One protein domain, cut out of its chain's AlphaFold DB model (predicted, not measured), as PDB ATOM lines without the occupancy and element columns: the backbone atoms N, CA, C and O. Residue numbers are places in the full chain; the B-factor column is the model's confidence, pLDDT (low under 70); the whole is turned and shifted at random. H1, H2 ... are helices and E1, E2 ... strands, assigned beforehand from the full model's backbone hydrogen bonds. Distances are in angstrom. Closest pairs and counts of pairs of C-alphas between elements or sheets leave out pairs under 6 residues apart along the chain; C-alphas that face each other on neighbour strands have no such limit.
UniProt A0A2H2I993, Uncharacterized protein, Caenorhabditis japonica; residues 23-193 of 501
ATOM      1  N   ALA A  23      -5.011 -31.003 -48.805       46.47
ATOM      2  CA  ALA A  23      -4.139 -30.141 -48.066       46.47
ATOM      3  C   ALA A  23      -3.086 -31.113 -47.566       46.47
ATOM      4  O   ALA A  23      -3.409 -31.981 -46.752       46.47
ATOM      5  N   ALA A  24      -1.895 -31.046 -48.161       50.09
ATOM      6  CA  ALA A  24      -0.691 -31.552 -47.554       50.09
ATOM      7  C   ALA A  24      -0.778 -31.045 -46.121       50.09
ATOM      8  O   ALA A  24      -0.579 -29.853 -45.859       50.09
ATOM      9  N   ARG A  25      -1.261 -31.905 -45.212       54.19
ATOM     10  CA  ARG A  25      -1.153 -31.645 -43.793       54.19
ATOM     11  C   ARG A  25       0.338 -31.450 -43.686       54.19
ATOM     12  O   ARG A  25       1.082 -32.358 -44.035       54.19
ATOM     13  N   ARG A  26       0.752 -30.220 -43.388       59.38
ATOM     14  CA  ARG A  26       2.132 -29.931 -43.030       59.38
ATOM     15  C   ARG A  26       2.341 -30.750 -41.774       59.38
ATOM     16  O   ARG A  26       1.988 -30.302 -40.687       59.38
ATOM     17  N   THR A  27       2.698 -32.009 -41.960       74.50
ATOM     18  CA  THR A  27       2.979 -32.912 -40.878       74.50
ATOM     19  C   THR A  27       4.295 -32.410 -40.333       74.50
ATOM     20  O   THR A  27       5.255 -32.167 -41.065       74.50
ATOM     21  N   ASP A  28       4.261 -32.051 -39.059       84.06
ATOM     22  CA  ASP A  28       5.478 -31.763 -38.331       84.06
ATOM     23  C   ASP A  28       6.313 -33.045 -38.382       84.06
ATOM     24  O   ASP A  28       5.798 -34.066 -37.911       84.06
ATOM     25  N   PRO A  29       7.540 -33.018 -38.946       86.00
ATOM     26  CA  PRO A  29       8.407 -34.182 -38.996       86.00
ATOM     27  C   PRO A  29       8.454 -34.925 -37.665       86.00
ATOM     28  O   PRO A  29       8.328 -36.140 -37.621       86.00
ATOM     29  N   CYS A  30       8.505 -34.178 -36.561       90.31
ATOM     30  CA  CYS A  30       8.585 -34.720 -35.212       90.31
ATOM     31  C   CYS A  30       7.351 -35.497 -34.742       90.31
ATOM     32  O   CYS A  30       7.437 -36.221 -33.750       90.31
ATOM     33  N   LEU A  31       6.211 -35.353 -35.417       90.25
ATOM     34  CA  LEU A  31       4.959 -36.030 -35.084       90.25
ATOM     35  C   LEU A  31       4.636 -37.193 -36.029       90.25
ATOM     36  O   LEU A  31       3.816 -38.032 -35.663       90.25
ATOM     37  N   ASP A  32       5.239 -37.236 -37.220       88.94
ATOM     38  CA  ASP A  32       4.966 -38.247 -38.252       88.94
ATOM     39  C   ASP A  32       6.172 -39.139 -38.590       88.94
ATOM     40  O   ASP A  32       6.091 -39.947 -39.510       88.94
ATOM     41  N   GLY A  33       7.284 -39.001 -37.864       88.81
ATOM     42  CA  GLY A  33       8.454 -39.857 -38.036       88.81
ATOM     43  C   GLY A  33       8.180 -41.317 -37.670       88.81
ATOM     44  O   GLY A  33       7.960 -41.640 -36.501       88.81
ATOM     45  N   GLU A  34       8.279 -42.204 -38.656       92.06
ATOM     46  CA  GLU A  34       8.181 -43.656 -38.514       92.06
ATOM     47  C   GLU A  34       9.572 -44.290 -38.609       92.06
ATOM     48  O   GLU A  34      10.357 -43.968 -39.501       92.06
ATOM     49  N   PHE A  35       9.901 -45.188 -37.679       92.19
ATOM     50  CA  PHE A  35      11.177 -45.903 -37.703       92.19
ATOM     51  C   PHE A  35      11.107 -47.087 -38.665       92.19
ATOM     52  O   PHE A  35      10.220 -47.934 -38.547       92.19
ATOM     53  N   GLU A  36      12.079 -47.169 -39.567       92.00
ATOM     54  CA  GLU A  36      12.218 -48.302 -40.471       92.00
ATOM     55  C   GLU A  36      12.782 -49.500 -39.703       92.00
ATOM     56  O   GLU A  36      13.885 -49.441 -39.151       92.00
ATOM     57  N   ASN A  37      12.008 -50.582 -39.642       89.62
ATOM     58  CA  ASN A  37      12.387 -51.773 -38.880       89.62
ATOM     59  C   ASN A  37      13.280 -52.715 -39.695       89.62
ATOM     60  O   ASN A  37      14.072 -53.451 -39.110       89.62
ATOM     61  N   ASP A  38      13.169 -52.684 -41.026       91.56
ATOM     62  CA  ASP A  38      13.949 -53.522 -41.939       91.56
ATOM     63  C   ASP A  38      14.895 -52.671 -42.795       91.56
ATOM     64  O   ASP A  38      14.753 -52.519 -44.009       91.56
ATOM     65  N   VAL A  39      15.898 -52.102 -42.130       91.19
ATOM     66  CA  VAL A  39      16.929 -51.259 -42.751       91.19
ATOM     67  C   VAL A  39      17.781 -52.034 -43.776       91.19
ATOM     68  O   VAL A  39      18.374 -51.433 -44.673       91.19
ATOM     69  N   GLU A  40      17.840 -53.367 -43.685       89.56
ATOM     70  CA  GLU A  40      18.584 -54.209 -44.635       89.56
ATOM     71  C   GLU A  40      17.868 -54.349 -45.981       89.56
ATOM     72  O   GLU A  40      18.519 -54.518 -47.019       89.56
ATOM     73  N   SER A  41      16.535 -54.259 -45.975       89.50
ATOM     74  CA  SER A  41      15.730 -54.280 -47.196       89.50
ATOM     75  C   SER A  41      15.894 -53.024 -48.048       89.50
ATOM     76  O   SER A  41      15.673 -53.083 -49.263       89.50
ATOM     77  N   LEU A  42      16.327 -51.908 -47.446       89.81
ATOM     78  CA  LEU A  42      16.558 -50.658 -48.158       89.81
ATOM     79  C   LEU A  42      17.625 -50.859 -49.236       89.81
ATOM     80  O   LEU A  42      18.697 -51.430 -49.012       89.81
ATOM     81  N   ARG A  43      17.336 -50.373 -50.442       87.50
ATOM     82  CA  ARG A  43      18.243 -50.470 -51.586       87.50
ATOM     83  C   ARG A  43      18.668 -49.083 -52.024       87.50
ATOM     84  O   ARG A  43      17.856 -48.177 -52.159       87.50
ATOM     85  N   LEU A  44      19.961 -48.940 -52.297       82.44
ATOM     86  CA  LEU A  44      20.437 -47.808 -53.074       82.44
ATOM     87  C   LEU A  44      19.895 -47.914 -54.509       82.44
ATOM     88  O   LEU A  44      19.786 -49.030 -55.030       82.44
ATOM     89  N   PRO A  45      19.634 -46.780 -55.185       80.56
ATOM     90  CA  PRO A  45      19.439 -46.762 -56.630       80.56
ATOM     91  C   PRO A  45      20.523 -47.575 -57.339       80.56
ATOM     92  O   PRO A  45      21.684 -47.538 -56.932       80.56
ATOM     93  N   SER A  46      20.178 -48.258 -58.431       79.62
ATOM     94  CA  SER A  46      21.096 -49.156 -59.155       79.62
ATOM     95  C   SER A  46      22.431 -48.496 -59.522       79.62
ATOM     96  O   SER A  46      23.489 -49.104 -59.377       79.62
ATOM     97  N   GLN A  47      22.404 -47.217 -59.901       71.81
ATOM     98  CA  GLN A  47      23.596 -46.412 -60.202       71.81
ATOM     99  C   GLN A  47      24.555 -46.207 -59.010       71.81
ATOM    100  O   GLN A  47      25.705 -45.821 -59.203       71.81
ATOM    101  N   TYR A  48      24.091 -46.455 -57.786       76.88
ATOM    102  CA  TYR A  48      24.844 -46.351 -56.536       76.88
ATOM    103  C   TYR A  48      24.967 -47.700 -55.817       76.88
ATOM    104  O   TYR A  48      25.478 -47.735 -54.704       76.88
ATOM    105  N   ALA A  49      24.552 -48.812 -56.434       78.62
ATOM    106  CA  ALA A  49      24.525 -50.131 -55.792       78.62
ATOM    107  C   ALA A  49      25.901 -50.607 -55.283       78.62
ATOM    108  O   ALA A  49      25.969 -51.415 -54.362       78.62
ATOM    109  N   ASN A  50      26.989 -50.081 -55.854       77.69
ATOM    110  CA  ASN A  50      28.365 -50.405 -55.464       77.69
ATOM    111  C   ASN A  50      28.892 -49.553 -54.294       77.69
ATOM    112  O   ASN A  50      30.027 -49.749 -53.861       77.69
ATOM    113  N   LEU A  51      28.120 -48.576 -53.812       75.81
ATOM    114  CA  LEU A  51      28.505 -47.743 -52.677       75.81
ATOM    115  C   LEU A  51      28.065 -48.390 -51.364       75.81
ATOM    116  O   LEU A  51      27.035 -49.057 -51.290       75.81
ATOM    117  N   THR A  52      28.830 -48.145 -50.301       80.12
ATOM    118  CA  THR A  52      28.388 -48.474 -48.944       80.12
ATOM    119  C   THR A  52      27.115 -47.681 -48.633       80.12
ATOM    120  O   THR A  52      27.149 -46.452 -48.752       80.12
ATOM    121  N   PRO A  53      26.011 -48.338 -48.231       84.94
ATOM    122  CA  PRO A  53      24.786 -47.637 -47.887       84.94
ATOM    123  C   PRO A  53      25.000 -46.624 -46.759       84.94
ATOM    124  O   PRO A  53      25.722 -46.921 -45.806       84.94
ATOM    125  N   PRO A  54      24.363 -45.444 -46.828       78.06
ATOM    126  CA  PRO A  54      24.593 -44.363 -45.874       78.06
ATOM    127  C   PRO A  54      24.094 -44.683 -44.457       78.06
ATOM    128  O   PRO A  54      24.551 -44.072 -43.497       78.06
ATOM    129  N   TRP A  55      23.200 -45.662 -44.309       88.62
ATOM    130  CA  TRP A  55      22.734 -46.174 -43.017       88.62
ATOM    131  C   TRP A  55      23.627 -47.278 -42.432       88.62
ATOM    132  O   TRP A  55      23.312 -47.799 -41.366       88.62
ATOM    133  N   ARG A  56      24.733 -47.650 -43.090       87.50
ATOM    134  CA  ARG A  56      25.703 -48.626 -42.575       87.50
ATOM    135  C   ARG A  56      26.924 -47.910 -41.999       87.50
ATOM    136  O   ARG A  56      27.630 -47.202 -42.714       87.50
ATOM    137  N   LEU A  57      27.178 -48.117 -40.712       83.56
ATOM    138  CA  LEU A  57      28.276 -47.500 -39.970       83.56
ATOM    139  C   LEU A  57      29.596 -48.263 -40.166       83.56
ATOM    140  O   LEU A  57      29.623 -49.417 -40.600       83.56
ATOM    141  N   THR A  58      30.713 -47.615 -39.824       78.88
ATOM    142  CA  THR A  58      32.070 -48.178 -39.952       78.88
ATOM    143  C   THR A  58      32.315 -49.382 -39.041       78.88
ATOM    144  O   THR A  58      33.114 -50.247 -39.386       78.88
ATOM    145  N   ASP A  59      31.596 -49.481 -37.921       81.00
ATOM    146  CA  ASP A  59      31.622 -50.627 -37.004       81.00
ATOM    147  C   ASP A  59      30.741 -51.804 -37.473       81.00
ATOM    148  O   ASP A  59      30.617 -52.812 -36.776       81.00
ATOM    149  N   GLY A  60      30.124 -51.688 -38.653       84.62
ATOM    150  CA  GLY A  60      29.259 -52.702 -39.248       84.62
ATOM    151  C   GLY A  60      27.810 -52.672 -38.764       84.62
ATOM    152  O   GLY A  60      27.007 -53.434 -39.303       84.62
ATOM    153  N   LYS A  61      27.453 -51.806 -37.806       88.88
ATOM    154  CA  LYS A  61      26.066 -51.635 -37.347       88.88
ATOM    155  C   LYS A  61      25.261 -50.758 -38.302       88.88
ATOM    156  O   LYS A  61      25.811 -50.065 -39.160       88.88
ATOM    157  N   TYR A  62      23.946 -50.763 -38.114       90.19
ATOM    158  CA  TYR A  62      23.035 -49.879 -38.829       90.19
ATOM    159  C   TYR A  62      22.661 -48.666 -37.982       90.19
ATOM    160  O   TYR A  62      22.404 -48.780 -36.784       90.19
ATOM    161  N   ALA A  63      22.625 -47.503 -38.624       91.31
ATOM    162  CA  ALA A  63      22.000 -46.308 -38.079       91.31
ATOM    163  C   ALA A  63      20.477 -46.497 -38.001       91.31
ATOM    164  O   ALA A  63      19.902 -47.283 -38.758       91.31
ATOM    165  N   LYS A  64      19.804 -45.731 -37.132       94.31
ATOM    166  CA  LYS A  64      18.341 -45.664 -37.183       94.31
ATOM    167  C   LYS A  64      17.921 -44.923 -38.439       94.31
ATOM    168  O   LYS A  64      18.460 -43.858 -38.737       94.31
ATOM    169  N   VAL A  65      16.944 -45.476 -39.140       93.75
ATOM    170  CA  VAL A  65      16.363 -44.853 -40.323       93.75
ATOM    171  C   VAL A  65      14.936 -44.438 -39.996       93.75
ATOM    172  O   VAL A  65      14.175 -45.217 -39.424       93.75
ATOM    173  N   ILE A  66      14.602 -43.190 -40.303       93.94
ATOM    174  CA  ILE A  66      13.293 -42.593 -40.055       93.94
ATOM    175  C   ILE A  66      12.701 -42.142 -41.388       93.94
ATOM    176  O   ILE A  66      13.368 -41.453 -42.158       93.94
ATOM    177  N   ARG A  67      11.441 -42.482 -41.644       91.50
ATOM    178  CA  ARG A  67      10.635 -41.935 -42.740       91.50
ATOM    179  C   ARG A  67       9.671 -40.891 -42.175       91.50
ATOM    180  O   ARG A  67       9.109 -41.095 -41.108       91.50
ATOM    181  N   SER A  68       9.492 -39.768 -42.868       87.25
ATOM    182  CA  SER A  68       8.535 -38.717 -42.487       87.25
ATOM    183  C   SER A  68       7.989 -38.028 -43.735       87.25
ATOM    184  O   SER A  68       8.751 -37.547 -44.580       87.25
ATOM    185  N   GLU A  69       6.664 -37.930 -43.828       83.31
ATOM    186  CA  GLU A  69       5.993 -37.221 -44.924       83.31
ATOM    187  C   GLU A  69       6.243 -35.708 -44.859       83.31
ATOM    188  O   GLU A  69       6.356 -35.028 -45.886       83.31
ATOM    189  N   GLY A  70       6.416 -35.173 -43.648       79.19
ATOM    190  CA  GLY A  70       6.776 -33.778 -43.417       79.19
ATOM    191  C   GLY A  70       8.122 -33.419 -44.044       79.19
ATOM    192  O   GLY A  70       8.271 -32.351 -44.651       79.19
ATOM    193  N   LEU A  71       9.094 -34.334 -43.956       78.31
ATOM    194  CA  LEU A  71      10.408 -34.166 -44.576       78.31
ATOM    195  C   LEU A  71      10.361 -34.325 -46.100       78.31
ATOM    196  O   LEU A  71      10.995 -33.529 -46.799       78.31
ATOM    197  N   ASN A  72       9.584 -35.283 -46.622       75.94
ATOM    198  CA  ASN A  72       9.386 -35.476 -48.066       75.94
ATOM    199  C   ASN A  72       8.984 -34.166 -48.759       75.94
ATOM    200  O   ASN A  72       9.561 -33.787 -49.785       75.94
ATOM    201  N   TYR A  73       8.036 -33.431 -48.168       69.00
ATOM    202  CA  TYR A  73       7.569 -32.160 -48.717       69.00
ATOM    203  C   TYR A  73       8.690 -31.114 -48.800       69.00
ATOM    204  O   TYR A  73       8.906 -30.530 -49.864       69.00
ATOM    205  N   GLN A  74       9.433 -30.887 -47.713       67.06
ATOM    206  CA  GLN A  74      10.510 -29.887 -47.685       67.06
ATOM    207  C   GLN A  74      11.652 -30.252 -48.643       67.06
ATOM    208  O   GLN A  74      12.188 -29.395 -49.346       67.06
ATOM    209  N   TRP A  75      11.985 -31.539 -48.726       70.06
ATOM    210  CA  TRP A  75      13.062 -32.034 -49.573       70.06
ATOM    211  C   TRP A  75      12.736 -32.028 -51.060       70.06
ATOM    212  O   TRP A  75      13.625 -31.782 -51.874       70.06
ATOM    213  N   SER A  76      11.471 -32.222 -51.441       64.25
ATOM    214  CA  SER A  76      11.043 -32.127 -52.844       64.25
ATOM    215  C   SER A  76      11.453 -30.795 -53.496       64.25
ATOM    216  O   SER A  76      11.801 -30.761 -54.678       64.25
ATOM    217  N   TRP A  77      11.519 -29.718 -52.704       58.38
ATOM    218  CA  TRP A  77      12.012 -28.415 -53.143       58.38
ATOM    219  C   TRP A  77      13.523 -28.426 -53.413       58.38
ATOM    220  O   TRP A  77      13.978 -27.925 -54.439       58.38
ATOM    221  N   VAL A  78      14.306 -29.074 -52.546       58.78
ATOM    222  CA  VAL A  78      15.762 -29.241 -52.707       58.78
ATOM    223  C   VAL A  78      16.088 -30.152 -53.901       58.78
ATOM    224  O   VAL A  78      17.006 -29.845 -54.664       58.78
ATOM    225  N   LYS A  79      15.303 -31.217 -54.149       56.75
ATOM    226  CA  LYS A  79      15.476 -32.110 -55.320       56.75
ATOM    227  C   LYS A  79      15.421 -31.357 -56.657       56.75
ATOM    228  O   LYS A  79      16.074 -31.774 -57.620       56.75
ATOM    229  N   ALA A  80      14.704 -30.232 -56.734       55.22
ATOM    230  CA  ALA A  80      14.627 -29.411 -57.946       55.22
ATOM    231  C   ALA A  80      16.000 -28.875 -58.404       55.22
ATOM    232  O   ALA A  80      16.186 -28.550 -59.577       55.22
ATOM    233  N   LEU A  81      16.992 -28.846 -57.509       48.38
ATOM    234  CA  LEU A  81      18.324 -28.321 -57.789       48.38
ATOM    235  C   LEU A  81      19.192 -29.258 -58.652       48.38
ATOM    236  O   LEU A  81      20.195 -28.801 -59.202       48.38
ATOM    237  N   ARG A  82      18.789 -30.530 -58.849       50.53
ATOM    238  CA  ARG A  82      19.483 -31.551 -59.676       50.53
ATOM    239  C   ARG A  82      21.004 -31.609 -59.434       50.53
ATOM    240  O   ARG A  82      21.794 -31.592 -60.375       50.53
ATOM    241  N   VAL A  83      21.413 -31.685 -58.173       51.84
ATOM    242  CA  VAL A  83      22.822 -31.751 -57.754       51.84
ATOM    243  C   VAL A  83      23.291 -33.218 -57.798       51.84
ATOM    244  O   VAL A  83      22.709 -34.059 -57.117       51.84
ATOM    245  N   LYS A  84      24.303 -33.563 -58.613       48.19
ATOM    246  CA  LYS A  84      24.894 -34.920 -58.701       48.19
ATOM    247  C   LYS A  84      26.428 -34.871 -58.779       48.19
ATOM    248  O   LYS A  84      26.971 -34.014 -59.470       48.19
ATOM    249  N   GLY A  85      27.106 -35.848 -58.164       53.22
ATOM    250  CA  GLY A  85      28.543 -36.125 -58.343       53.22
ATOM    251  C   GLY A  85      29.423 -35.853 -57.116       53.22
ATOM    252  O   GLY A  85      28.974 -35.277 -56.129       53.22
ATOM    253  N   PHE A  86      30.693 -36.274 -57.185       61.31
ATOM    254  CA  PHE A  86      31.733 -35.886 -56.220       61.31
ATOM    255  C   PHE A  86      31.856 -34.362 -56.167       61.31
ATOM    256  O   PHE A  86      31.747 -33.725 -57.212       61.31
ATOM    257  N   LEU A  87      32.141 -33.777 -54.998       68.94
ATOM    258  CA  LEU A  87      32.186 -32.317 -54.802       68.94
ATOM    259  C   LEU A  87      33.006 -31.575 -55.861       68.94
ATOM    260  O   LEU A  87      32.588 -30.519 -56.323       68.94
ATOM    261  N   LYS A  88      34.126 -32.150 -56.307       68.12
ATOM    262  CA  LYS A  88      34.946 -31.583 -57.387       68.12
ATOM    263  C   LYS A  88      34.244 -31.607 -58.752       68.12
ATOM    264  O   LYS A  88      34.241 -30.603 -59.457       68.12
ATOM    265  N   SER A  89      33.622 -32.725 -59.126       71.06
ATOM    266  CA  SER A  89      32.828 -32.825 -60.361       71.06
ATOM    267  C   SER A  89      31.590 -31.933 -60.301       71.06
ATOM    268  O   SER A  89      31.223 -31.300 -61.288       71.06
ATOM    269  N   LEU A  90      30.980 -31.843 -59.121       74.31
ATOM    270  CA  LEU A  90      29.836 -30.993 -58.860       74.31
ATOM    271  C   LEU A  90      30.205 -29.508 -58.897       74.31
ATOM    272  O   LEU A  90      29.424 -28.712 -59.401       74.31
ATOM    273  N   TYR A  91      31.395 -29.131 -58.427       80.06
ATOM    274  CA  TYR A  91      31.912 -27.770 -58.549       80.06
ATOM    275  C   TYR A  91      32.047 -27.360 -60.018       80.06
ATOM    276  O   TYR A  91      31.570 -26.294 -60.394       80.06
ATOM    277  N   ASN A  92      32.596 -28.232 -60.870       76.12
ATOM    278  CA  ASN A  92      32.677 -27.970 -62.310       76.12
ATOM    279  C   ASN A  92      31.284 -27.806 -62.941       76.12
ATOM    280  O   ASN A  92      31.054 -26.844 -63.668       76.12
ATOM    281  N   ALA A  93      30.339 -28.692 -62.612       74.06
ATOM    282  CA  ALA A  93      28.956 -28.590 -63.085       74.06
ATOM    283  C   ALA A  93      28.242 -27.330 -62.554       74.06
ATOM    284  O   ALA A  93      27.444 -26.712 -63.257       74.06
ATOM    285  N   CYS A  94      28.542 -26.922 -61.318       76.19
ATOM    286  CA  CYS A  94      28.068 -25.671 -60.739       76.19
ATOM    287  C   CYS A  94      28.577 -24.486 -61.561       76.19
ATOM    288  O   CYS A  94      27.773 -23.662 -61.985       76.19
ATOM    289  N   ILE A  95      29.885 -24.424 -61.834       78.38
ATOM    290  CA  ILE A  95      30.499 -23.351 -62.626       78.38
ATOM    291  C   ILE A  95      29.885 -23.288 -64.025       78.38
ATOM    292  O   ILE A  95      29.589 -22.198 -64.505       78.38
ATOM    293  N   GLU A  96      29.668 -24.434 -64.672       74.00
ATOM    294  CA  GLU A  96      29.037 -24.496 -65.995       74.00
ATOM    295  C   GLU A  96      27.620 -23.903 -65.981       74.00
ATOM    296  O   GLU A  96      27.232 -23.187 -66.902       74.00
ATOM    297  N   LYS A  97      26.856 -24.158 -64.913       76.56
ATOM    298  CA  LYS A  97      25.453 -23.742 -64.800       76.56
ATOM    299  C   LYS A  97      25.256 -22.323 -64.258       76.56
ATOM    300  O   LYS A  97      24.339 -21.633 -64.696       76.56
ATOM    301  N   PHE A  98      26.064 -21.906 -63.287       71.88
ATOM    302  CA  PHE A  98      25.875 -20.674 -62.506       71.88
ATOM    303  C   PHE A  98      27.047 -19.687 -62.616       71.88
ATOM    304  O   PHE A  98      26.975 -18.584 -62.076       71.88
ATOM    305  N   GLY A  99      28.115 -20.053 -63.326       71.31
ATOM    306  CA  GLY A  99      29.330 -19.253 -63.452       71.31
ATOM    307  C   GLY A  99      30.258 -19.358 -62.238       71.31
ATOM    308  O   GLY A  99      29.864 -19.749 -61.141       71.31
ATOM    309  N   ALA A 100      31.523 -18.971 -62.427       72.88
ATOM    310  CA  ALA A 100      32.540 -19.014 -61.371       72.88
ATOM    311  C   ALA A 100      32.253 -18.052 -60.201       72.88
ATOM    312  O   ALA A 100      32.732 -18.283 -59.093       72.88
ATOM    313  N   SER A 101      31.460 -16.999 -60.418       66.00
ATOM    314  CA  SER A 101      31.009 -16.083 -59.362       66.00
ATOM    315  C   SER A 101      29.914 -16.684 -58.477       66.00
ATOM    316  O   SER A 101      29.837 -16.350 -57.303       66.00
ATOM    317  N   GLY A 102      29.092 -17.589 -59.018       69.00
ATOM    318  CA  GLY A 102      28.001 -18.244 -58.292       69.00
ATOM    319  C   GLY A 102      28.404 -19.533 -57.575       69.00
ATOM    320  O   GLY A 102      27.555 -20.160 -56.948       69.00
ATOM    321  N   CYS A 103      29.667 -19.953 -57.684       76.94
ATOM    322  CA  CYS A 103      30.161 -21.212 -57.137       76.94
ATOM    323  C   CYS A 103      31.513 -21.005 -56.458       76.94
ATOM    324  O   CYS A 103      32.419 -20.386 -57.025       76.94
ATOM    325  N   ALA A 104      31.689 -21.574 -55.269       78.88
ATOM    326  CA  ALA A 104      32.970 -21.535 -54.579       78.88
ATOM    327  C   ALA A 104      33.299 -22.863 -53.910       78.88
ATOM    328  O   ALA A 104      32.456 -23.454 -53.246       78.88
ATOM    329  N   LEU A 105      34.536 -23.322 -54.083       79.56
ATOM    330  CA  LEU A 105      35.048 -24.522 -53.441       79.56
ATOM    331  C   LEU A 105      36.176 -24.122 -52.494       79.56
ATOM    332  O   LEU A 105      37.149 -23.496 -52.923       79.56
ATOM    333  N   TYR A 106      36.039 -24.490 -51.226       76.56
ATOM    334  CA  TYR A 106      37.010 -24.187 -50.181       76.56
ATOM    335  C   TYR A 106      37.551 -25.485 -49.581       76.56
ATOM    336  O   TYR A 106      36.755 -26.393 -49.316       76.56
ATOM    337  N   PRO A 107      38.867 -25.599 -49.349       70.75
ATOM    338  CA  PRO A 107      39.386 -26.655 -48.496       70.75
ATOM    339  C   PRO A 107      38.902 -26.423 -47.058       70.75
ATOM    340  O   PRO A 107      38.842 -25.288 -46.583       70.75
ATOM    341  N   ILE A 108      38.534 -27.497 -46.369       68.56
ATOM    342  CA  ILE A 108      38.214 -27.471 -44.944       68.56
ATOM    343  C   ILE A 108      39.435 -27.994 -44.203       68.56
ATOM    344  O   ILE A 108      39.930 -29.078 -44.500       68.56
ATOM    345  N   ASP A 109      39.910 -27.222 -43.233       60.94
ATOM    346  CA  ASP A 109      40.919 -27.690 -42.292       60.94
ATOM    347  C   ASP A 109      40.224 -28.503 -41.190       60.94
ATOM    348  O   ASP A 109      39.690 -27.949 -40.228       60.94
ATOM    349  N   ASP A 110      40.130 -29.816 -41.394       57.50
ATOM    350  CA  ASP A 110      39.453 -30.771 -40.510       57.50
ATOM    351  C   ASP A 110      40.417 -31.774 -39.854       57.50
ATOM    352  O   ASP A 110      40.031 -32.881 -39.480       57.50
ATOM    353  N   GLY A 111      41.687 -31.394 -39.683       50.06
ATOM    354  CA  GLY A 111      42.678 -32.265 -39.048       50.06
ATOM    355  C   GLY A 111      43.202 -33.374 -39.965       50.06
ATOM    356  O   GLY A 111      43.590 -34.437 -39.482       50.06
ATOM    357  N   GLY A 112      43.243 -33.119 -41.277       42.78
ATOM    358  CA  GLY A 112      43.981 -33.938 -42.244       42.78
ATOM    359  C   GLY A 112      43.137 -34.835 -43.150       42.78
ATOM    360  O   GLY A 112      43.713 -35.646 -43.872       42.78
ATOM    361  N   TRP A 113      41.808 -34.693 -43.165       43.56
ATOM    362  CA  TRP A 113      40.942 -35.507 -44.028       43.56
ATOM    363  C   TRP A 113      40.718 -34.903 -45.416       43.56
ATOM    364  O   TRP A 113      40.195 -35.582 -46.299       43.56
ATOM    365  N   GLY A 114      41.180 -33.670 -45.651       51.06
ATOM    366  CA  GLY A 114      41.185 -33.064 -46.983       51.06
ATOM    367  C   GLY A 114      39.777 -32.867 -47.545       51.06
ATOM    368  O   GLY A 114      39.571 -33.024 -48.750       51.06
ATOM    369  N   ALA A 115      38.809 -32.556 -46.678       65.75
ATOM    370  CA  ALA A 115      37.436 -32.321 -47.084       65.75
ATOM    371  C   ALA A 115      37.282 -30.977 -47.808       65.75
ATOM    372  O   ALA A 115      38.003 -30.009 -47.561       65.75
ATOM    373  N   TYR A 116      36.289 -30.910 -48.692       69.69
ATOM    374  CA  TYR A 116      35.932 -29.686 -49.396       69.69
ATOM    375  C   TYR A 116      34.535 -29.216 -49.001       69.69
ATOM    376  O   TYR A 116      33.617 -30.010 -48.793       69.69
ATOM    377  N   ARG A 117      34.376 -27.895 -48.953       75.19
ATOM    378  CA  ARG A 117      33.102 -27.192 -48.827       75.19
ATOM    379  C   ARG A 117      32.772 -26.580 -50.179       75.19
ATOM    380  O   ARG A 117      33.474 -25.668 -50.614       75.19
ATOM    381  N   LEU A 118      31.721 -27.061 -50.837       76.56
ATOM    382  CA  LEU A 118      31.170 -26.403 -52.022       76.56
ATOM    383  C   LEU A 118      30.041 -25.475 -51.599       76.56
ATOM    384  O   LEU A 118      29.133 -25.878 -50.884       76.56
ATOM    385  N   GLU A 119      30.078 -24.251 -52.090       77.50
ATOM    386  CA  GLU A 119      29.003 -23.285 -51.968       77.50
ATOM    387  C   GLU A 119      28.409 -22.992 -53.336       77.50
ATOM    388  O   GLU A 119      29.141 -22.730 -54.293       77.50
ATOM    389  N   ILE A 120      27.082 -23.042 -53.411       73.94
ATOM    390  CA  ILE A 120      26.304 -22.743 -54.610       73.94
ATOM    391  C   ILE A 120      25.373 -21.573 -54.298       73.94
ATOM    392  O   ILE A 120      24.532 -21.662 -53.404       73.94
ATOM    393  N   GLY A 121      25.498 -20.498 -55.067       68.50
ATOM    394  CA  GLY A 121      24.781 -19.245 -54.874       68.50
ATOM    395  C   GLY A 121      25.698 -18.124 -54.390       68.50
ATOM    396  O   GLY A 121      26.680 -18.351 -53.687       68.50
ATOM    397  N   ASP A 122      25.356 -16.898 -54.776       63.97
ATOM    398  CA  ASP A 122      26.070 -15.687 -54.386       63.97
ATOM    399  C   ASP A 122      25.193 -14.859 -53.437       63.97
ATOM    400  O   ASP A 122      24.141 -14.338 -53.815       63.97
ATOM    401  N   THR A 123      25.637 -14.725 -52.186       52.22
ATOM    402  CA  THR A 123      24.986 -13.886 -51.165       52.22
ATOM    403  C   THR A 123      24.863 -12.424 -51.578       52.22
ATOM    404  O   THR A 123      23.998 -11.714 -51.072       52.22
ATOM    405  N   SER A 124      25.735 -11.943 -52.469       51.03
ATOM    406  CA  SER A 124      25.758 -10.549 -52.904       51.03
ATOM    407  C   SER A 124      24.796 -10.236 -54.043       51.03
ATOM    408  O   SER A 124      24.322  -9.102 -54.132       51.03
ATOM    409  N   SER A 125      24.457 -11.226 -54.870       48.69
ATOM    410  CA  SER A 125      23.588 -11.045 -56.035       48.69
ATOM    411  C   SER A 125      22.136 -11.450 -55.787       48.69
ATOM    412  O   SER A 125      21.270 -11.132 -56.599       48.69
ATOM    413  N   ASN A 126      21.850 -12.173 -54.701       50.75
ATOM    414  CA  ASN A 126      20.581 -12.880 -54.536       50.75
ATOM    415  C   ASN A 126      19.584 -12.171 -53.611       50.75
ATOM    416  O   ASN A 126      18.884 -12.821 -52.838       50.75
ATOM    417  N   LYS A 127      19.511 -10.836 -53.682       50.03
ATOM    418  CA  LYS A 127      18.430 -10.078 -53.043       50.03
ATOM    419  C   LYS A 127      17.270  -9.949 -54.016       50.03
ATOM    420  O   LYS A 127      17.384  -9.299 -55.053       50.03
ATOM    421  N   SER A 128      16.137 -10.547 -53.667       46.94
ATOM    422  CA  SER A 128      14.885 -10.249 -54.356       46.94
ATOM    423  C   SER A 128      14.547  -8.761 -54.212       46.94
ATOM    424  O   SER A 128      14.948  -8.098 -53.251       46.94
ATOM    425  N   THR A 129      13.720  -8.244 -55.118       46.47
ATOM    426  CA  THR A 129      13.121  -6.903 -55.009       46.47
ATOM    427  C   THR A 129      12.367  -6.672 -53.692       46.47
ATOM    428  O   THR A 129      12.118  -5.525 -53.330       46.47
ATOM    429  N   TYR A 130      12.028  -7.739 -52.961       45.78
ATOM    430  CA  TYR A 130      11.325  -7.704 -51.679       45.78
ATOM    431  C   TYR A 130      12.249  -7.852 -50.459       45.78
ATOM    432  O   TYR A 130      11.756  -7.995 -49.344       45.78
ATOM    433  N   GLY A 131      13.573  -7.831 -50.646       49.44
ATOM    434  CA  GLY A 131      14.544  -7.943 -49.551       49.44
ATOM    435  C   GLY A 131      14.754  -9.366 -49.027       49.44
ATOM    436  O   GLY A 131      15.505  -9.561 -48.083       49.44
ATOM    437  N   VAL A 132      14.141 -10.381 -49.642       46.06
ATOM    438  CA  VAL A 132      14.450 -11.784 -49.328       46.06
ATOM    439  C   VAL A 132      15.778 -12.147 -49.984       46.06
ATOM    440  O   VAL A 132      15.896 -12.012 -51.205       46.06
ATOM    441  N   SER A 133      16.745 -12.589 -49.179       55.12
ATOM    442  CA  SER A 133      18.028 -13.131 -49.630       55.12
ATOM    443  C   SER A 133      18.029 -14.644 -49.462       55.12
ATOM    444  O   SER A 133      17.743 -15.130 -48.369       55.12
ATOM    445  N   ALA A 134      18.355 -15.397 -50.512       56.69
ATOM    446  CA  ALA A 134      18.610 -16.827 -50.350       56.69
ATOM    447  C   ALA A 134      20.056 -17.031 -49.879       56.69
ATOM    448  O   ALA A 134      20.994 -16.523 -50.499       56.69
ATOM    449  N   GLU A 135      20.228 -17.753 -48.775       59.84
ATOM    450  CA  GLU A 135      21.547 -18.190 -48.320       59.84
ATOM    451  C   GLU A 135      22.163 -19.171 -49.337       59.84
ATOM    452  O   GLU A 135      21.433 -19.909 -50.008       59.84
ATOM    453  N   PRO A 136      23.498 -19.178 -49.489       65.62
ATOM    454  CA  PRO A 136      24.168 -20.084 -50.399       65.62
ATOM    455  C   PRO A 136      24.023 -21.506 -49.868       65.62
ATOM    456  O   PRO A 136      24.105 -21.763 -48.665       65.62
ATOM    457  N   ILE A 137      23.832 -22.450 -50.778       68.50
ATOM    458  CA  ILE A 137      23.745 -23.862 -50.435       68.50
ATOM    459  C   ILE A 137      25.156 -24.356 -50.172       68.50
ATOM    460  O   ILE A 137      25.996 -24.329 -51.070       68.50
ATOM    461  N   VAL A 138      25.406 -24.810 -48.947       69.56
ATOM    462  CA  VAL A 138      26.702 -25.341 -48.524       69.56
ATOM    463  C   VAL A 138      26.648 -26.865 -48.518       69.56
ATOM    464  O   VAL A 138      25.821 -27.460 -47.832       69.56
ATOM    465  N   LEU A 139      27.539 -27.494 -49.278       69.94
ATOM    466  CA  LEU A 139      27.646 -28.940 -49.422       69.94
ATOM    467  C   LEU A 139      28.997 -29.421 -48.885       69.94
ATOM    468  O   LEU A 139      30.044 -28.865 -49.225       69.94
ATOM    469  N   TYR A 140      28.949 -30.479 -48.078       67.50
ATOM    470  CA  TYR A 140      30.102 -31.158 -47.484       67.50
ATOM    471  C   TYR A 140      30.242 -32.570 -48.049       67.50
ATOM    472  O   TYR A 140      29.268 -33.159 -48.529       67.50
ATOM    473  N   GLU A 141      31.451 -33.129 -47.997       65.31
ATOM    474  CA  GLU A 141      31.665 -34.503 -48.439       65.31
ATOM    475  C   GLU A 141      31.065 -35.477 -47.427       65.31
ATOM    476  O   GLU A 141      31.354 -35.400 -46.238       65.31
ATOM    477  N   TRP A 142      30.266 -36.441 -47.888       55.81
ATOM    478  CA  TRP A 142      29.579 -37.401 -47.014       55.81
ATOM    479  C   TRP A 142      30.510 -38.094 -46.003       55.81
ATOM    480  O   TRP A 142      30.159 -38.284 -44.836       55.81
ATOM    481  N   ARG A 143      31.719 -38.464 -46.448       55.91
ATOM    482  CA  ARG A 143      32.698 -39.179 -45.618       55.91
ATOM    483  C   ARG A 143      33.322 -38.313 -44.524       55.91
ATOM    484  O   ARG A 143      33.814 -38.890 -43.561       55.91
ATOM    485  N   SER A 144      33.292 -36.983 -44.634       56.34
ATOM    486  CA  SER A 144      34.017 -36.115 -43.700       56.34
ATOM    487  C   SER A 144      33.362 -36.052 -42.321       56.34
ATOM    488  O   SER A 144      34.058 -35.923 -41.322       56.34
ATOM    489  N   VAL A 145      32.033 -36.197 -42.240       60.03
ATOM    490  CA  VAL A 145      31.318 -36.124 -40.957       60.03
ATOM    491  C   VAL A 145      31.048 -37.517 -40.399       60.03
ATOM    492  O   VAL A 145      31.506 -37.832 -39.309       60.03
ATOM    493  N   LEU A 146      30.372 -38.400 -41.143       64.06
ATOM    494  CA  LEU A 146      29.975 -39.719 -40.622       64.06
ATOM    495  C   LEU A 146      31.106 -40.754 -40.595       64.06
ATOM    496  O   LEU A 146      31.007 -41.745 -39.875       64.06
ATOM    497  N   GLY A 147      32.176 -40.536 -41.366       67.19
ATOM    498  CA  GLY A 147      33.380 -41.367 -41.314       67.19
ATOM    499  C   GLY A 147      34.278 -41.056 -40.115       67.19
ATOM    500  O   GLY A 147      35.104 -41.891 -39.746       67.19
ATOM    501  N   ALA A 148      34.112 -39.884 -39.494       73.94
ATOM    502  CA  ALA A 148      34.898 -39.472 -38.343       73.94
ATOM    503  C   ALA A 148      34.492 -40.244 -37.068       73.94
ATOM    504  O   ALA A 148      33.325 -40.616 -36.907       73.94
ATOM    505  N   PRO A 149      35.421 -40.466 -36.118       81.69
ATOM    506  CA  PRO A 149      35.089 -41.007 -34.804       81.69
ATOM    507  C   PRO A 149      34.019 -40.171 -34.084       81.69
ATOM    508  O   PRO A 149      34.025 -38.943 -34.164       81.69
ATOM    509  N   ARG A 150      33.156 -40.813 -33.281       83.12
ATOM    510  CA  ARG A 150      32.095 -40.124 -32.507       83.12
ATOM    511  C   ARG A 150      32.615 -38.994 -31.610       83.12
ATOM    512  O   ARG A 150      31.882 -38.039 -31.354       83.12
ATOM    513  N   SER A 151      33.862 -39.087 -31.145       85.12
ATOM    514  CA  SER A 151      34.534 -38.042 -30.363       85.12
ATOM    515  C   SER A 151      34.794 -36.765 -31.166       85.12
ATOM    516  O   SER A 151      34.877 -35.695 -30.571       85.12
ATOM    517  N   GLN A 152      34.877 -36.842 -32.497       83.81
ATOM    518  CA  GLN A 152      35.052 -35.691 -33.386       83.81
ATOM    519  C   GLN A 152      33.720 -35.039 -33.775       83.81
ATOM    520  O   GLN A 152      33.700 -33.854 -34.098       83.81
ATOM    521  N   TRP A 153      32.596 -35.751 -33.666       86.94
ATOM    522  CA  TRP A 153      31.276 -35.163 -33.909       86.94
ATOM    523  C   TRP A 153      30.932 -34.082 -32.871       86.94
ATOM    524  O   TRP A 153      31.450 -34.078 -31.747       86.94
ATOM    525  N   ARG A 154      30.078 -33.129 -33.272       89.56
ATOM    526  CA  ARG A 154      29.676 -31.974 -32.455       89.56
ATOM    527  C   ARG A 154      28.559 -32.352 -31.480       89.56
ATOM    528  O   ARG A 154      28.852 -32.861 -30.402       89.56
ATOM    529  N   PHE A 155      27.297 -32.150 -31.843       92.62
ATOM    530  CA  PHE A 155      26.147 -32.596 -31.054       92.62
ATOM    531  C   PHE A 155      25.365 -33.651 -31.825       92.62
ATOM    532  O   PHE A 155      25.399 -33.674 -33.050       92.62
ATOM    533  N   THR A 156      24.624 -34.504 -31.119       93.81
ATOM    534  CA  THR A 156      23.765 -35.537 -31.738       93.81
ATOM    535  C   THR A 156      22.827 -34.961 -32.807       93.81
ATOM    536  O   THR A 156      22.640 -35.567 -33.858       93.81
ATOM    537  N   VAL A 157      22.321 -33.745 -32.597       91.56
ATOM    538  CA  VAL A 157      21.451 -33.026 -33.542       91.56
ATOM    539  C   VAL A 157      22.147 -32.603 -34.843       91.56
ATOM    540  O   VAL A 157      21.475 -32.436 -35.852       91.56
ATOM    541  N   ASP A 158      23.480 -32.483 -34.848       86.81
ATOM    542  CA  ASP A 158      24.274 -32.160 -36.045       86.81
ATOM    543  C   ASP A 158      24.686 -33.421 -36.834       86.81
ATOM    544  O   ASP A 158      25.357 -33.318 -37.856       86.81
ATOM    545  N   THR A 159      24.342 -34.621 -36.348       86.44
ATOM    546  CA  THR A 159      24.745 -35.897 -36.978       86.44
ATOM    547  C   THR A 159      23.685 -36.492 -37.892       86.44
ATOM    548  O   THR A 159      23.929 -37.519 -38.527       86.44
ATOM    549  N   LEU A 160      22.505 -35.873 -37.949       87.38
ATOM    550  CA  LEU A 160      21.424 -36.337 -38.801       87.38
ATOM    551  C   LEU A 160      21.781 -36.122 -40.263       87.38
ATOM    552  O   LEU A 160      22.297 -35.077 -40.656       87.38
ATOM    553  N   ALA A 161      21.455 -37.117 -41.070       83.75
ATOM    554  CA  ALA A 161      21.648 -37.064 -42.500       83.75
ATOM    555  C   ALA A 161      20.363 -37.434 -43.235       83.75
ATOM    556  O   ALA A 161      19.467 -38.051 -42.669       83.75
ATOM    557  N   MET A 162      20.266 -37.050 -44.503       83.94
ATOM    558  CA  MET A 162      19.098 -37.326 -45.336       83.94
ATOM    559  C   MET A 162      19.525 -38.158 -46.544       83.94
ATOM    560  O   MET A 162      20.549 -37.877 -47.168       83.94
ATOM    561  N   PHE A 163      18.745 -39.184 -46.860       84.00
ATOM    562  CA  PHE A 163      18.943 -40.089 -47.979       84.00
ATOM    563  C   PHE A 163      17.670 -40.186 -48.813       84.00
ATOM    564  O   PHE A 163      16.608 -40.552 -48.322       84.00
ATOM    565  N   ASP A 164      17.813 -39.869 -50.090       83.69
ATOM    566  CA  ASP A 164      16.769 -39.945 -51.097       83.69
ATOM    567  C   ASP A 164      16.962 -41.214 -51.926       83.69
ATOM    568  O   ASP A 164      18.005 -41.385 -52.567       83.69
ATOM    569  N   ASP A 165      15.962 -42.088 -51.931       82.75
ATOM    570  CA  ASP A 165      16.035 -43.359 -52.648       82.75
ATOM    571  C   ASP A 165      15.757 -43.240 -54.152       82.75
ATOM    572  O   ASP A 165      15.854 -44.220 -54.889       82.75
ATOM    573  N   GLY A 166      15.408 -42.044 -54.636       78.19
ATOM    574  CA  GLY A 166      15.067 -41.788 -56.031       78.19
ATOM    575  C   GLY A 166      13.722 -42.363 -56.491       78.19
ATOM    576  O   GLY A 166      13.303 -42.038 -57.603       78.19
ATOM    577  N   ALA A 167      13.032 -43.157 -55.668       82.94
ATOM    578  CA  ALA A 167      11.675 -43.648 -55.914       82.94
ATOM    579  C   ALA A 167      10.601 -42.666 -55.416       82.94
ATOM    580  O   ALA A 167       9.428 -42.800 -55.756       82.94
ATOM    581  N   GLY A 168      11.019 -41.635 -54.679       77.44
ATOM    582  CA  GLY A 168      10.137 -40.602 -54.143       77.44
ATOM    583  C   GLY A 168      10.232 -40.490 -52.630       77.44
ATOM    584  O   GLY A 168       9.845 -39.452 -52.097       77.44
ATOM    585  N   ASP A 169      10.832 -41.481 -51.978       82.06
ATOM    586  CA  ASP A 169      10.933 -41.538 -50.536       82.06
ATOM    587  C   ASP A 169      12.201 -40.848 -50.035       82.06
ATOM    588  O   ASP A 169      13.264 -40.835 -50.669       82.06
ATOM    589  N   LEU A 170      12.069 -40.245 -48.862       85.31
ATOM    590  CA  LEU A 170      13.157 -39.633 -48.137       85.31
ATOM    591  C   LEU A 170      13.280 -40.272 -46.770       85.31
ATOM    592  O   LEU A 170      12.333 -40.355 -45.986       85.31
ATOM    593  N   PHE A 171      14.506 -40.651 -46.476       88.69
ATOM    594  CA  PHE A 171      14.888 -41.274 -45.238       88.69
ATOM    595  C   PHE A 171      15.829 -40.344 -44.495       88.69
ATOM    596  O   PHE A 171      16.785 -39.814 -45.054       88.69
ATOM    597  N   MET A 172      15.579 -40.153 -43.214       90.06
ATOM    598  CA  MET A 172      16.528 -39.537 -42.311       90.06
ATOM    599  C   MET A 172      17.331 -40.625 -41.615       90.06
ATOM    600  O   MET A 172      16.787 -41.617 -41.142       90.06
ATOM    601  N   ILE A 173      18.636 -40.431 -41.563       91.19
ATOM    602  CA  ILE A 173      19.604 -41.355 -41.002       91.19
ATOM    603  C   ILE A 173      20.107 -40.736 -39.703       91.19
ATOM    604  O   ILE A 173      20.705 -39.660 -39.712       91.19
ATOM    605  N   ASP A 174      19.857 -41.422 -38.593       92.94
ATOM    606  CA  ASP A 174      20.313 -41.050 -37.258       92.94
ATOM    607  C   ASP A 174      21.386 -42.042 -36.771       92.94
ATOM    608  O   ASP A 174      21.068 -43.096 -36.203       92.94
ATOM    609  N   PRO A 175      22.676 -41.723 -36.974       90.25
ATOM    610  CA  PRO A 175      23.793 -42.586 -36.583       90.25
ATOM    611  C   PRO A 175      24.023 -42.620 -35.064       90.25
ATOM    612  O   PRO A 175      24.775 -43.463 -34.565       90.25
ATOM    613  N   THR A 176      23.405 -41.695 -34.321       91.56
ATOM    614  CA  THR A 176      23.465 -41.623 -32.851       91.56
ATOM    615  C   THR A 176      22.248 -42.242 -32.181       91.56
ATOM    616  O   THR A 176      22.169 -42.257 -30.952       91.56
ATOM    617  N   GLU A 177      21.288 -42.718 -32.979       93.06
ATOM    618  CA  GLU A 177      20.036 -43.354 -32.567       93.06
ATOM    619  C   GLU A 177      19.087 -42.492 -31.711       93.06
ATOM    620  O   GLU A 177      18.002 -42.946 -31.325       93.06
ATOM    621  N   THR A 178      19.513 -41.282 -31.364       94.12
ATOM    622  CA  THR A 178      18.851 -40.362 -30.436       94.12
ATOM    623  C   THR A 178      18.839 -38.925 -30.948       94.12
ATOM    624  O   THR A 178      18.075 -38.114 -30.425       94.12
ATOM    625  N   GLY A 179      19.629 -38.600 -31.976       93.88
ATOM    626  CA  GLY A 179      19.723 -37.270 -32.564       93.88
ATOM    627  C   GLY A 179      18.377 -36.759 -33.062       93.88
ATOM    628  O   GLY A 179      18.036 -35.608 -32.801       93.88
ATOM    629  N   TYR A 180      17.563 -37.622 -33.673       93.94
ATOM    630  CA  TYR A 180      16.242 -37.240 -34.168       93.94
ATOM    631  C   TYR A 180      15.321 -36.807 -33.025       93.94
ATOM    632  O   TYR A 180      14.732 -35.725 -33.048       93.94
ATOM    633  N   LYS A 181      15.283 -37.610 -31.958       95.12
ATOM    634  CA  LYS A 181      14.548 -37.267 -30.741       95.12
ATOM    635  C   LYS A 181      15.069 -35.970 -30.122       95.12
ATOM    636  O   LYS A 181      14.275 -35.127 -29.728       95.12
ATOM    637  N   HIS A 182      16.386 -35.786 -30.058       96.25
ATOM    638  CA  HIS A 182      16.984 -34.566 -29.522       96.25
ATOM    639  C   HIS A 182      16.662 -33.321 -30.359       96.25
ATOM    640  O   HIS A 182      16.506 -32.246 -29.782       96.25
ATOM    641  N   VAL A 183      16.501 -33.440 -31.682       94.38
ATOM    642  CA  VAL A 183      15.998 -32.342 -32.523       94.38
ATOM    643  C   VAL A 183      14.575 -31.970 -32.126       94.38
ATOM    644  O   VAL A 183      14.302 -30.799 -31.859       94.38
ATOM    645  N   CYS A 184      13.694 -32.961 -32.009       93.75
ATOM    646  CA  CYS A 184      12.291 -32.744 -31.660       93.75
ATOM    647  C   CYS A 184      12.101 -32.202 -30.239       93.75
ATOM    648  O   CYS A 184      11.322 -31.274 -30.024       93.75
ATOM    649  N   ASP A 185      12.886 -32.702 -29.287       95.56
ATOM    650  CA  ASP A 185      12.906 -32.228 -27.902       95.56
ATOM    651  C   ASP A 185      13.671 -30.898 -27.743       95.56
ATOM    652  O   ASP A 185      13.736 -30.351 -26.639       95.56
ATOM    653  N   LYS A 186      14.284 -30.383 -28.823       95.81
ATOM    654  CA  LYS A 186      15.191 -29.227 -28.823       95.81
ATOM    655  C   LYS A 186      16.242 -29.332 -27.720       95.81
ATOM    656  O   LYS A 186      16.364 -28.447 -26.876       95.81
ATOM    657  N   LYS A 187      17.011 -30.418 -27.712       97.12
ATOM    658  CA  LYS A 187      17.987 -30.746 -26.669       97.12
ATOM    659  C   LYS A 187      19.397 -30.908 -27.237       97.12
ATOM    660  O   LYS A 187      19.602 -31.598 -28.227       97.12
ATOM    661  N   LEU A 188      20.385 -30.304 -26.583       95.38
ATOM    662  CA  LEU A 188      21.801 -30.413 -26.929       95.38
ATOM    663  C   LEU A 188      22.459 -31.490 -26.098       95.38
ATOM    664  O   LEU A 188      22.637 -31.331 -24.892       95.38
ATOM    665  N   VAL A 189      22.832 -32.569 -26.773       96.00
ATOM    666  CA  VAL A 189      23.532 -33.709 -26.186       96.00
ATOM    667  C   VAL A 189      24.810 -33.944 -26.993       96.00
ATOM    668  O   VAL A 189      24.712 -34.050 -28.226       96.00
ATOM    669  N   PRO A 190      25.993 -33.994 -26.351       94.88
ATOM    670  CA  PRO A 190      27.239 -34.332 -27.032       94.88
ATOM    671  C   PRO A 190      27.173 -35.766 -27.565       94.88
ATOM    672  O   PRO A 190      26.470 -36.621 -27.035       94.88
ATOM    673  N   THR A 191      27.911 -36.043 -28.631       92.44
ATOM    674  CA  THR A 191      27.921 -37.359 -29.298       92.44
ATOM    675  C   THR A 191      28.746 -38.418 -28.572       92.44
ATOM    676  O   THR A 191      28.762 -39.579 -28.986       92.44
ATOM    677  N   PHE A 192      29.456 -38.022 -27.518       92.12
ATOM    678  CA  PHE A 192      30.387 -38.865 -26.791       92.12
ATOM    679  C   PHE A 192      30.327 -38.548 -25.293       92.12
ATOM    680  O   PHE A 192      30.283 -37.380 -24.903       92.12
ATOM    681  N   GLU A 193      30.266 -39.590 -24.459       91.25
ATOM    682  CA  GLU A 193      29.997 -39.459 -23.019       91.25
ATOM    683  C   GLU A 193      31.180 -38.880 -22.239       91.25
ATOM    684  O   GLU A 193      30.973 -38.090 -21.319       91.25
TER     685      GLU A 193
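This is residues 23 to 193 of the 501 residues of an uncharacterized protein of Caenorhabditis japonica (UniProt A0A2H2I993). Little regular structure makes two lobes: sheet E2-E3-E4 with H3 over it, and sheet E1-E6-E5 with H2 on it, both antiparallel. The 171 printed residues run H1 E1 H2 H3 E2 E3 E4 H4 E5 E6 H5, mixed in class, under half in named elements. The whole is compact, radius of gyration of the C-alphas 17.4 A, spans 48, 44 and 37 A.

E2, residues 103 to 107, E3, 116 to 120, and E4, 137 to 140, form a meander of antiparallel hairpins; N 104 and O 119 are 3.0 A apart. H3, 87 to 98, runs along them, its height over the sheet 8.1 A. E6, 170 to 174, has neighbours E1, 64 to 67, and, in a hairpin, E5, 161 to 164; N 163 and O 171 are 2.7 A apart. H2, 69 to 79, is on that sheet; H5, 179 to 184, only grazes it. Every O i to N i+4 pair is within hydrogen-bond range in H3 and H5, 4 of 7 in H2.

H1, 29 to 32, begins at C-alpha 29 (8.407, -34.182, -38.996); H5 ends at C-alpha 184 (12.291, -32.744, -31.660). H4, 142 to 146, is on neither sheet.

The printed part has no cut; 57 residues, among them 121 to 147, are under pLDDT 70.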